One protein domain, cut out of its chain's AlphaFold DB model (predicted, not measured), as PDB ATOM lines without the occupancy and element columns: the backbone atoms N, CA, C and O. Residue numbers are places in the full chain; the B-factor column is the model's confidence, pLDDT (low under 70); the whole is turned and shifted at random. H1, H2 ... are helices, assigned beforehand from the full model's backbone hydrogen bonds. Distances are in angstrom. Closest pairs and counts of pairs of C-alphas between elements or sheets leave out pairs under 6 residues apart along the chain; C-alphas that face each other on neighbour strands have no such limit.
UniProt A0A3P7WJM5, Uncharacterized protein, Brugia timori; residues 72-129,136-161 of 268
ATOM      1  N   ALA A  72      26.762  -3.620  -0.911       81.12
ATOM      2  CA  ALA A  72      26.083  -3.203   0.313       81.12
ATOM      3  C   ALA A  72      25.576  -4.414   1.116       81.12
ATOM      4  O   ALA A  72      25.811  -4.498   2.323       81.12
ATOM      5  N   ALA A  73      24.984  -5.413   0.450       78.75
ATOM      6  CA  ALA A  73      24.569  -6.658   1.098       78.75
ATOM      7  C   ALA A  73      25.758  -7.455   1.666       78.75
ATOM      8  O   ALA A  73      25.664  -8.017   2.760       78.75
ATOM      9  N   LEU A  74      26.900  -7.496   0.971       81.81
ATOM     10  CA  LEU A  74      28.124  -8.135   1.464       81.81
ATOM     11  C   LEU A  74      28.696  -7.397   2.679       81.81
ATOM     12  O   LEU A  74      29.134  -8.034   3.639       81.81
ATOM     13  N   GLN A  75      28.684  -6.064   2.655       85.00
ATOM     14  CA  GLN A  75      29.126  -5.241   3.777       85.00
ATOM     15  C   GLN A  75      28.224  -5.440   4.998       85.00
ATOM     16  O   GLN A  75      28.738  -5.667   6.093       85.00
ATOM     17  N   LEU A  76      26.904  -5.476   4.802       88.19
ATOM     18  CA  LEU A  76      25.937  -5.762   5.859       88.19
ATOM     19  C   LEU A  76      26.115  -7.177   6.434       88.19
ATOM     20  O   LEU A  76      26.091  -7.359   7.650       88.19
ATOM     21  N   LYS A  77      26.372  -8.185   5.587       89.75
ATOM     22  CA  LYS A  77      26.693  -9.553   6.037       89.75
ATOM     23  C   LYS A  77      27.974  -9.595   6.874       89.75
ATOM     24  O   LYS A  77      27.980 -10.214   7.936       89.75
ATOM     25  N   ARG A  78      29.042  -8.917   6.436       90.75
ATOM     26  CA  ARG A  78      30.309  -8.812   7.187       90.75
ATOM     27  C   ARG A  78      30.125  -8.090   8.518       90.75
ATOM     28  O   ARG A  78      30.687  -8.527   9.517       90.75
ATOM     29  N   GLN A  79      29.321  -7.031   8.539       89.31
ATOM     30  CA  GLN A  79      28.985  -6.297   9.756       89.31
ATOM     31  C   GLN A  79      28.208  -7.184  10.732       89.31
ATOM     32  O   GLN A  79      28.648  -7.374  11.861       89.31
ATOM     33  N   LYS A  80      27.137  -7.840  10.272       92.62
ATOM     34  CA  LYS A  80      26.350  -8.778  11.087       92.62
ATOM     35  C   LYS A  80      27.203  -9.932  11.626       92.62
ATOM     36  O   LYS A  80      27.036 -10.338  12.772       92.62
ATOM     37  N   GLN A  81      28.143 -10.441  10.828       89.50
ATOM     38  CA  GLN A  81      29.088 -11.472  11.261       89.50
ATOM     39  C   GLN A  81      30.082 -10.946  12.308       89.50
ATOM     40  O   GLN A  81      30.368 -11.645  13.281       89.50
ATOM     41  N   ALA A  82      30.586  -9.720  12.142       87.12
ATOM     42  CA  ALA A  82      31.468  -9.077  13.110       87.12
ATOM     43  C   ALA A  82      30.750  -8.807  14.440       87.12
ATOM     44  O   ALA A  82      31.303  -9.099  15.498       87.12
ATOM     45  N   ASP A  83      29.510  -8.325  14.398       87.44
ATOM     46  CA  ASP A  83      28.709  -8.056  15.593       87.44
ATOM     47  C   ASP A  83      28.320  -9.354  16.310       87.44
ATOM     48  O   ASP A  83      28.440  -9.451  17.531       87.44
ATOM     49  N   ALA A  84      27.979 -10.408  15.562       87.56
ATOM     50  CA  ALA A  84      27.784 -11.742  16.124       87.56
ATOM     51  C   ALA A  84      29.064 -12.285  16.789       87.56
ATOM     52  O   ALA A  84      28.995 -12.891  17.859       87.56
ATOM     53  N   ALA A  85      30.241 -12.050  16.198       84.38
ATOM     54  CA  ALA A  85      31.517 -12.427  16.801       84.38
ATOM     55  C   ALA A  85      31.804 -11.628  18.084       84.38
ATOM     56  O   ALA A  85      32.212 -12.219  19.084       84.38
ATOM     57  N   ARG A  86      31.534 -10.314  18.096       86.50
ATOM     58  CA  ARG A  86      31.665  -9.464  19.293       86.50
ATOM     59  C   ARG A  86      30.775  -9.962  20.428       86.50
ATOM     60  O   ARG A  86      31.271 -10.139  21.533       86.50
ATOM     61  N   GLN A  87      29.506 -10.268  20.148       88.31
ATOM     62  CA  GLN A  87      28.584 -10.814  21.148       88.31
ATOM     63  C   GLN A  87      29.033 -12.186  21.670       88.31
ATOM     64  O   GLN A  87      28.937 -12.445  22.866       88.31
ATOM     65  N   ARG A  88      29.565 -13.060  20.800       81.94
ATOM     66  CA  ARG A  88      30.149 -14.346  21.221       81.94
ATOM     67  C   ARG A  88      31.327 -14.145  22.169       81.94
ATOM     68  O   ARG A  88      31.364 -14.784  23.209       81.94
ATOM     69  N   TYR A  89      32.248 -13.236  21.853       80.69
ATOM     70  CA  TYR A  89      33.351 -12.905  22.758       80.69
ATOM     71  C   TYR A  89      32.851 -12.285  24.064       80.69
ATOM     72  O   TYR A  89      33.354 -12.642  25.123       80.69
ATOM     73  N   GLN A  90      31.857 -11.397  24.009       87.62
ATOM     74  CA  GLN A  90      31.280 -10.747  25.188       87.62
ATOM     75  C   GLN A  90      30.635 -11.746  26.156       87.62
ATOM     76  O   GLN A  90      30.748 -11.556  27.361       87.62
ATOM     77  N   ARG A  91      30.010 -12.810  25.639       86.00
ATOM     78  CA  ARG A  91      29.412 -13.890  26.442       86.00
ATOM     79  C   ARG A  91      30.407 -14.981  26.859       86.00
ATOM     80  O   ARG A  91      30.086 -15.757  27.744       86.00
ATOM     81  N   MET A  92      31.582 -15.041  26.230       81.00
ATOM     82  CA  MET A  92      32.622 -16.026  26.538       81.00
ATOM     83  C   MET A  92      33.383 -15.629  27.806       81.00
ATOM     84  O   MET A  92      33.862 -14.489  27.909       81.00
ATOM     85  N   THR A  93      33.530 -16.572  28.735       85.38
ATOM     86  CA  THR A  93      34.244 -16.369  30.004       85.38
ATOM     87  C   THR A  93      35.754 -16.206  29.781       85.38
ATOM     88  O   THR A  93      36.286 -16.459  28.694       85.38
ATOM     89  N   LEU A  94      36.484 -15.734  30.797       80.50
ATOM     90  CA  LEU A  94      37.940 -15.557  30.694       80.50
ATOM     91  C   LEU A  94      38.680 -16.888  30.480       80.50
ATOM     92  O   LEU A  94      39.676 -16.912  29.755       80.50
ATOM     93  N   GLU A  95      38.173 -17.982  31.047       82.31
ATOM     94  CA  GLU A  95      38.754 -19.318  30.890       82.31
ATOM     95  C   GLU A  95      38.526 -19.872  29.483       82.31
ATOM     96  O   GLU A  95      39.489 -20.228  28.804       82.31
ATOM     97  N   GLU A  96      37.302 -19.792  28.962       84.19
ATOM     98  CA  GLU A  96      36.988 -20.213  27.589       84.19
ATOM     99  C   GLU A  96      37.816 -19.440  26.543       84.19
ATOM    100  O   GLU A  96      38.283 -19.997  25.545       84.19
ATOM    101  N   ARG A  97      38.077 -18.143  26.774       83.81
ATOM    102  CA  ARG A  97      38.967 -17.346  25.906       83.81
ATOM    103  C   ARG A  97      40.406 -17.860  25.936       83.81
ATOM    104  O   ARG A  97      41.072 -17.870  24.893       83.81
ATOM    105  N   LYS A  98      40.900 -18.254  27.113       88.62
ATOM    106  CA  LYS A  98      42.248 -18.810  27.298       88.62
ATOM    107  C   LYS A  98      42.370 -20.156  26.587       88.62
ATOM    108  O   LYS A  98      43.325 -20.340  25.835       88.62
ATOM    109  N   GLU A  99      41.372 -21.023  26.717       88.19
ATOM    110  CA  GLU A  99      41.320 -22.322  26.041       88.19
ATOM    111  C   GLU A  99      41.277 -22.194  24.518       88.19
ATOM    112  O   GLU A  99      42.033 -22.863  23.814       88.19
ATOM    113  N   VAL A 100      40.460 -21.286  23.971       86.25
ATOM    114  CA  VAL A 100      40.417 -21.047  22.516       86.25
ATOM    115  C   VAL A 100      41.780 -20.583  21.995       86.25
ATOM    116  O   VAL A 100      42.225 -21.022  20.930       86.25
ATOM    117  N   ASN A 101      42.470 -19.713  22.733       87.12
ATOM    118  CA  ASN A 101      43.812 -19.260  22.366       87.12
ATOM    119  C   ASN A 101      44.866 -20.368  22.509       87.12
ATOM    120  O   ASN A 101      45.742 -20.497  21.647       87.12
ATOM    121  N   GLN A 102      44.760 -21.198  23.545       89.75
ATOM    122  CA  GLN A 102      45.617 -22.361  23.740       89.75
ATOM    123  C   GLN A 102      45.432 -23.375  22.604       89.75
ATOM    124  O   GLN A 102      46.401 -23.721  21.931       89.75
ATOM    125  N   LYS A 103      44.188 -23.735  22.274       92.69
ATOM    126  CA  LYS A 103      43.850 -24.655  21.179       92.69
ATOM    127  C   LYS A 103      44.326 -24.144  19.819       92.69
ATOM    128  O   LYS A 103      44.809 -24.924  18.998       92.69
ATOM    129  N   ARG A 104      44.253 -22.829  19.568       82.31
ATOM    130  CA  ARG A 104      44.846 -22.199  18.370       82.31
ATOM    131  C   ARG A 104      46.364 -22.363  18.335       82.31
ATOM    132  O   ARG A 104      46.918 -22.674  17.281       82.31
ATOM    133  N   THR A 105      47.023 -22.174  19.474       91.00
ATOM    134  CA  THR A 105      48.478 -22.315  19.608       91.00
ATOM    135  C   THR A 105      48.913 -23.761  19.375       91.00
ATOM    136  O   THR A 105      49.822 -24.011  18.587       91.00
ATOM    137  N   GLU A 106      48.231 -24.725  19.988       88.12
ATOM    138  CA  GLU A 106      48.486 -26.159  19.819       88.12
ATOM    139  C   GLU A 106      48.219 -26.623  18.385       88.12
ATOM    140  O   GLU A 106      49.042 -27.317  17.793       88.12
ATOM    141  N   ALA A 107      47.119 -26.174  17.772       88.94
ATOM    142  CA  ALA A 107      46.842 -26.461  16.368       88.94
ATOM    143  C   ALA A 107      47.934 -25.907  15.442       88.94
ATOM    144  O   ALA A 107      48.341 -26.578  14.492       88.94
ATOM    145  N   GLN A 108      48.449 -24.710  15.733       87.25
ATOM    146  CA  GLN A 108      49.558 -24.136  14.979       87.25
ATOM    147  C   GLN A 108      50.865 -24.912  15.194       87.25
ATOM    148  O   GLN A 108      51.602 -25.103  14.225       87.25
ATOM    149  N   LYS A 109      51.149 -25.385  16.416       91.88
ATOM    150  CA  LYS A 109      52.298 -26.260  16.705       91.88
ATOM    151  C   LYS A 109      52.211 -27.565  15.912       91.88
ATOM    152  O   LYS A 109      53.147 -27.880  15.187       91.88
ATOM    153  N   ARG A 110      51.057 -28.241  15.944       84.81
ATOM    154  CA  ARG A 110      50.810 -29.475  15.181       84.81
ATOM    155  C   ARG A 110      50.964 -29.262  13.678       84.81
ATOM    156  O   ARG A 110      51.544 -30.095  12.998       84.81
ATOM    157  N   LYS A 111      50.488 -28.126  13.149       89.00
ATOM    158  CA  LYS A 111      50.699 -27.776  11.737       89.00
ATOM    159  C   LYS A 111      52.190 -27.638  11.415       89.00
ATOM    160  O   LYS A 111      52.636 -28.205  10.432       89.00
ATOM    161  N   ARG A 112      52.958 -26.909  12.236       83.81
ATOM    162  CA  ARG A 112      54.409 -26.749  12.025       83.81
ATOM    163  C   ARG A 112      55.147 -28.081  12.099       83.81
ATOM    164  O   ARG A 112      56.111 -28.259  11.373       83.81
ATOM    165  N   GLN A 113      54.705 -28.982  12.969       86.06
ATOM    166  CA  GLN A 113      55.259 -30.325  13.059       86.06
ATOM    167  C   GLN A 113      54.968 -31.129  11.784       86.06
ATOM    168  O   GLN A 113      55.905 -31.608  11.164       86.06
ATOM    169  N   LYS A 114      53.712 -31.161  11.321       81.62
ATOM    170  CA  LYS A 114      53.354 -31.806  10.046       81.62
ATOM    171  C   LYS A 114      54.112 -31.223   8.852       81.62
ATOM    172  O   LYS A 114      54.537 -31.968   7.985       81.62
ATOM    173  N   ASP A 115      54.293 -29.900   8.811       77.31
ATOM    174  CA  ASP A 115      55.075 -29.240   7.757       77.31
ATOM    175  C   ASP A 115      56.555 -29.703   7.788       77.31
ATOM    176  O   ASP A 115      57.143 -29.889   6.727       77.31
ATOM    177  N   LYS A 116      57.143 -29.926   8.978       84.44
ATOM    178  CA  LYS A 116      58.513 -30.460   9.138       84.44
ATOM    179  C   LYS A 116      58.623 -31.923   8.711       84.44
ATOM    180  O   LYS A 116      59.538 -32.262   7.977       84.44
ATOM    181  N   GLU A 117      57.691 -32.766   9.152       81.50
ATOM    182  CA  GLU A 117      57.648 -34.189   8.781       81.50
ATOM    183  C   GLU A 117      57.501 -34.352   7.258       81.50
ATOM    184  O   GLU A 117      58.128 -35.216   6.654       81.50
ATOM    185  N   LEU A 118      56.728 -33.471   6.612       75.31
ATOM    186  CA  LEU A 118      56.574 -33.442   5.156       75.31
ATOM    187  C   LEU A 118      57.881 -33.048   4.448       75.31
ATOM    188  O   LEU A 118      58.242 -33.672   3.454       75.31
ATOM    189  N   GLU A 119      58.609 -32.055   4.967       77.50
ATOM    190  CA  GLU A 119      59.921 -31.650   4.438       77.50
ATOM    191  C   GLU A 119      60.983 -32.751   4.612       77.50
ATOM    192  O   GLU A 119      61.776 -32.991   3.703       77.50
ATOM    193  N   GLU A 120      60.971 -33.466   5.739       82.12
ATOM    194  CA  GLU A 120      61.865 -34.602   5.998       82.12
ATOM    195  C   GLU A 120      61.583 -35.780   5.053       82.12
ATOM    196  O   GLU A 120      62.512 -36.334   4.461       82.12
ATOM    197  N   LEU A 121      60.305 -36.105   4.819       76.44
ATOM    198  CA  LEU A 121      59.898 -37.109   3.831       76.44
ATOM    199  C   LEU A 121      60.289 -36.699   2.403       76.44
ATOM    200  O   LEU A 121      60.806 -37.530   1.658       76.44
ATOM    201  N   GLU A 122      60.105 -35.427   2.022       76.19
ATOM    202  CA  GLU A 122      60.561 -34.911   0.721       76.19
ATOM    203  C   GLU A 122      62.089 -35.029   0.588       76.19
ATOM    204  O   GLU A 122      62.594 -35.407  -0.471       76.19
ATOM    205  N   SER A 123      62.835 -34.748   1.660       77.38
ATOM    206  CA  SER A 123      64.292 -34.893   1.688       77.38
ATOM    207  C   SER A 123      64.730 -36.348   1.501       77.38
ATOM    208  O   SER A 123      65.632 -36.606   0.704       77.38
ATOM    209  N   LEU A 124      64.088 -37.298   2.189       77.19
ATOM    210  CA  LEU A 124      64.376 -38.731   2.059       77.19
ATOM    211  C   LEU A 124      64.052 -39.253   0.654       77.19
ATOM    212  O   LEU A 124      64.881 -39.936   0.059       77.19
ATOM    213  N   LEU A 125      62.901 -38.871   0.094       70.38
ATOM    214  CA  LEU A 125      62.486 -39.236  -1.267       70.38
ATOM    215  C   LEU A 125      63.421 -38.663  -2.344       70.38
ATOM    216  O   LEU A 125      63.707 -39.311  -3.351       70.38
ATOM    217  N   ARG A 126      63.940 -37.447  -2.130       71.88
ATOM    218  CA  ARG A 126      64.975 -36.851  -2.987       71.88
ATOM    219  C   ARG A 126      66.322 -37.564  -2.830       71.88
ATOM    220  O   ARG A 126      67.035 -37.731  -3.817       71.88
ATOM    221  N   GLN A 127      66.679 -37.986  -1.615       74.62
ATOM    222  CA  GLN A 127      67.921 -38.711  -1.331       74.62
ATOM    223  C   GLN A 127      67.924 -40.117  -1.944       74.62
ATOM    224  O   GLN A 127      68.953 -40.538  -2.476       74.62
ATOM    225  N   SER A 128      66.786 -40.816  -1.923       71.75
ATOM    226  CA  SER A 128      66.615 -42.125  -2.563       71.75
ATOM    227  C   SER A 128      66.521 -42.055  -4.091       71.75
ATOM    228  O   SER A 128      66.514 -43.100  -4.732       71.75
ATOM    229  N   LYS A 129      66.500 -40.843  -4.676       64.31
ATOM    230  CA  LYS A 129      66.371 -40.589  -6.126       64.31
ATOM    231  C   LYS A 129      65.169 -41.289  -6.776       64.31
ATOM    232  O   LYS A 129      65.192 -41.566  -7.968       64.31
ATOM    233  N   ALA A 136      60.199 -27.753 -14.728       65.25
ATOM    234  CA  ALA A 136      59.174 -26.721 -14.574       65.25
ATOM    235  C   ALA A 136      58.641 -26.636 -13.131       65.25
ATOM    236  O   ALA A 136      58.412 -25.541 -12.604       65.25
ATOM    237  N   ILE A 137      58.483 -27.782 -12.463       60.78
ATOM    238  CA  ILE A 137      58.046 -27.858 -11.061       60.78
ATOM    239  C   ILE A 137      59.175 -27.399 -10.126       60.78
ATOM    240  O   ILE A 137      58.919 -26.691  -9.146       60.78
ATOM    241  N   ASN A 138      60.428 -27.717 -10.456       66.69
ATOM    242  CA  ASN A 138      61.601 -27.311  -9.688       66.69
ATOM    243  C   ASN A 138      61.795 -25.787  -9.693       66.69
ATOM    244  O   ASN A 138      62.036 -25.203  -8.639       66.69
ATOM    245  N   GLU A 139      61.589 -25.106 -10.824       69.75
ATOM    246  CA  GLU A 139      61.683 -23.640 -10.868       69.75
ATOM    247  C   GLU A 139      60.577 -22.973 -10.023       69.75
ATOM    248  O   GLU A 139      60.845 -22.035  -9.266       69.75
ATOM    249  N   GLN A 140      59.351 -23.515 -10.026       67.69
ATOM    250  CA  GLN A 140      58.285 -23.039  -9.133       67.69
ATOM    251  C   GLN A 140      58.602 -23.296  -7.651       67.69
ATOM    252  O   GLN A 140      58.316 -22.452  -6.793       67.69
ATOM    253  N   LEU A 141      59.201 -24.443  -7.317       71.56
ATOM    254  CA  LEU A 141      59.669 -24.729  -5.959       71.56
ATOM    255  C   LEU A 141      60.839 -23.830  -5.559       71.56
ATOM    256  O   LEU A 141      60.891 -23.363  -4.422       71.56
ATOM    257  N   ARG A 142      61.752 -23.532  -6.482       70.69
ATOM    258  CA  ARG A 142      62.872 -22.614  -6.282       70.69
ATOM    259  C   ARG A 142      62.368 -21.210  -5.987       70.69
ATOM    260  O   ARG A 142      62.815 -20.600  -5.013       70.69
ATOM    261  N   GLU A 143      61.383 -20.723  -6.737       76.31
ATOM    262  CA  GLU A 143      60.756 -19.433  -6.462       76.31
ATOM    263  C   GLU A 143      60.054 -19.429  -5.093       76.31
ATOM    264  O   GLU A 143      60.229 -18.490  -4.306       76.31
ATOM    265  N   LYS A 144      59.323 -20.503  -4.751       77.00
ATOM    266  CA  LYS A 144      58.703 -20.670  -3.423       77.00
ATOM    267  C   LYS A 144      59.749 -20.661  -2.301       77.00
ATOM    268  O   LYS A 144      59.564 -19.927  -1.328       77.00
ATOM    269  N   ARG A 145      60.868 -21.380  -2.447       78.50
ATOM    270  CA  ARG A 145      61.991 -21.413  -1.485       78.50
ATOM    271  C   ARG A 145      62.651 -20.038  -1.343       78.50
ATOM    272  O   ARG A 145      62.890 -19.584  -0.225       78.50
ATOM    273  N   ILE A 146      62.881 -19.320  -2.446       80.38
ATOM    274  CA  ILE A 146      63.428 -17.951  -2.419       80.38
ATOM    275  C   ILE A 146      62.462 -16.994  -1.716       80.38
ATOM    276  O   ILE A 146      62.883 -16.183  -0.887       80.38
ATOM    277  N   ARG A 147      61.163 -17.079  -2.012       86.12
ATOM    278  CA  ARG A 147      60.131 -16.241  -1.388       86.12
ATOM    279  C   ARG A 147      60.007 -16.521   0.108       86.12
ATOM    280  O   ARG A 147      59.922 -15.569   0.884       86.12
ATOM    281  N   ALA A 148      60.056 -17.790   0.511       80.12
ATOM    282  CA  ALA A 148      60.077 -18.202   1.911       80.12
ATOM    283  C   ALA A 148      61.312 -17.645   2.634       80.12
ATOM    284  O   ALA A 148      61.161 -16.948   3.637       80.12
ATOM    285  N   ARG A 149      62.509 -17.817   2.057       81.00
ATOM    286  CA  ARG A 149      63.768 -17.275   2.594       81.00
ATOM    287  C   ARG A 149      63.740 -15.749   2.715       81.00
ATOM    288  O   ARG A 149      64.155 -15.200   3.731       81.00
ATOM    289  N   ARG A 150      63.208 -15.038   1.713       85.31
ATOM    290  CA  ARG A 150      63.035 -13.573   1.763       85.31
ATOM    291  C   ARG A 150      62.058 -13.149   2.860       85.31
ATOM    292  O   ARG A 150      62.311 -12.165   3.551       85.31
ATOM    293  N   ALA A 151      60.957 -13.877   3.032       86.56
ATOM    294  CA  ALA A 151      59.981 -13.599   4.079       86.56
ATOM    295  C   ALA A 151      60.555 -13.856   5.482       86.56
ATOM    296  O   ALA A 151      60.329 -13.057   6.391       86.56
ATOM    297  N   GLU A 152      61.323 -14.928   5.662       79.50
ATOM    298  CA  GLU A 152      62.007 -15.240   6.916       79.50
ATOM    299  C   GLU A 152      63.098 -14.214   7.244       79.50
ATOM    300  O   GLU A 152      63.113 -13.666   8.345       79.50
ATOM    301  N   ALA A 153      63.930 -13.845   6.267       83.06
ATOM    302  CA  ALA A 153      64.919 -12.780   6.419       83.06
ATOM    303  C   ALA A 153      64.264 -11.445   6.811       83.06
ATOM    304  O   ALA A 153      64.766 -10.726   7.678       83.06
ATOM    305  N   ALA A 154      63.105 -11.123   6.225       86.38
ATOM    306  CA  ALA A 154      62.325  -9.960   6.630       86.38
ATOM    307  C   ALA A 154      61.839 -10.085   8.083       86.38
ATOM    308  O   ALA A 154      61.998  -9.133   8.845       86.38
ATOM    309  N   ARG A 155      61.305 -11.240   8.502       87.75
ATOM    310  CA  ARG A 155      60.890 -11.479   9.899       87.75
ATOM    311  C   ARG A 155      62.049 -11.303  10.878       87.75
ATOM    312  O   ARG A 155      61.878 -10.594  11.864       87.75
ATOM    313  N   LEU A 156      63.218 -11.864  10.578       89.38
ATOM    314  CA  LEU A 156      64.418 -11.733  11.405       89.38
ATOM    315  C   LEU A 156      64.883 -10.272  11.499       89.38
ATOM    316  O   LEU A 156      65.219  -9.784  12.577       89.38
ATOM    317  N   ARG A 157      64.831  -9.534  10.383       80.75
ATOM    318  CA  ARG A 157      65.104  -8.092  10.367       80.75
ATOM    319  C   ARG A 157      64.110  -7.320  11.233       80.75
ATOM    320  O   ARG A 157      64.533  -6.474  12.006       80.75
ATOM    321  N   TYR A 158      62.814  -7.621  11.145       82.88
ATOM    322  CA  TYR A 158      61.804  -7.031  12.028       82.88
ATOM    323  C   TYR A 158      62.074  -7.379  13.492       82.88
ATOM    324  O   TYR A 158      61.980  -6.495  14.332       82.88
ATOM    325  N   GLN A 159      62.443  -8.622  13.799       86.44
ATOM    326  CA  GLN A 159      62.745  -9.071  15.158       86.44
ATOM    327  C   GLN A 159      63.901  -8.280  15.783       86.44
ATOM    328  O   GLN A 159      63.780  -7.868  16.932       86.44
ATOM    329  N   ARG A 160      64.966  -8.016  15.015       85.00
ATOM    330  CA  ARG A 160      66.129  -7.215  15.442       85.00
ATOM    331  C   ARG A 160      65.864  -5.707  15.493       85.00
ATOM    332  O   ARG A 160      66.588  -4.991  16.167       85.00
ATOM    333  N   MET A 161      64.849  -5.232  14.777       83.19
ATOM    334  CA  MET A 161      64.493  -3.816  14.684       83.19
ATOM    335  C   MET A 161      63.690  -3.369  15.915       83.19
ATOM    336  O   MET A 161      62.776  -4.088  16.347       83.19
TER     337      MET A 161
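Overview. This is residues 72 to 129 and 136 to 161 of the 268 residues of an uncharacterized protein of Brugia timori (UniProt A0A3P7WJM5). Two helices, H1 and the longer H2, meet near their ends as an L, with a tight turn at the corner. A third helix, H3, stands free of both across a cut in the chain, and the result is an open frame without a packed core. The printed part has 84 residues with three named helices in the order H1, H2, H3 and no named strand; its class is all helix. It is extended, with a radius of gyration of the C-alphas of 20.5 A, and elongated, spanning 55 by 36 by 33 A.

Along the chain. H1 holds residues 72 to 91 and is 28.4 A long from first to last C-alpha, beginning with C-alpha 72 at (26.083, -3.203, 0.313). H2 holds residues 94 to 127, measures 49.6 A and begins with C-alpha 94 at (37.940, -15.557, 30.694). H3 holds residues 136 to 160, measures 36.5 A and ends with C-alpha 160 at (66.129, -7.215, 15.442).

Arrangement. H1 and H2 are close but not clearly touching; their closest C-alphas, those of Tyr 89 and Arg 97, are 7.8 A apart. They run opposite ways at a steep tilt of 67 degrees, only just short of about perpendicular. Their link of 2 residues is tight. H3 is apart from H1 and from H2, and residues 136 to 161 stand free. In H1, H2 and H3, every O i to N i+4 pair is within hydrogen-bond range.

Size, cuts and confidence. The two C-alphas farthest apart, those of Ala 72 and Ser 128, are 56.3 A apart. Residues 130 to 135 are not printed, and C-alphas 129 and 136 are 17.8 A apart across this cut. Mean pLDDT of the printed part is 82.1; residue 129 and residues 136 to 140 are under 70.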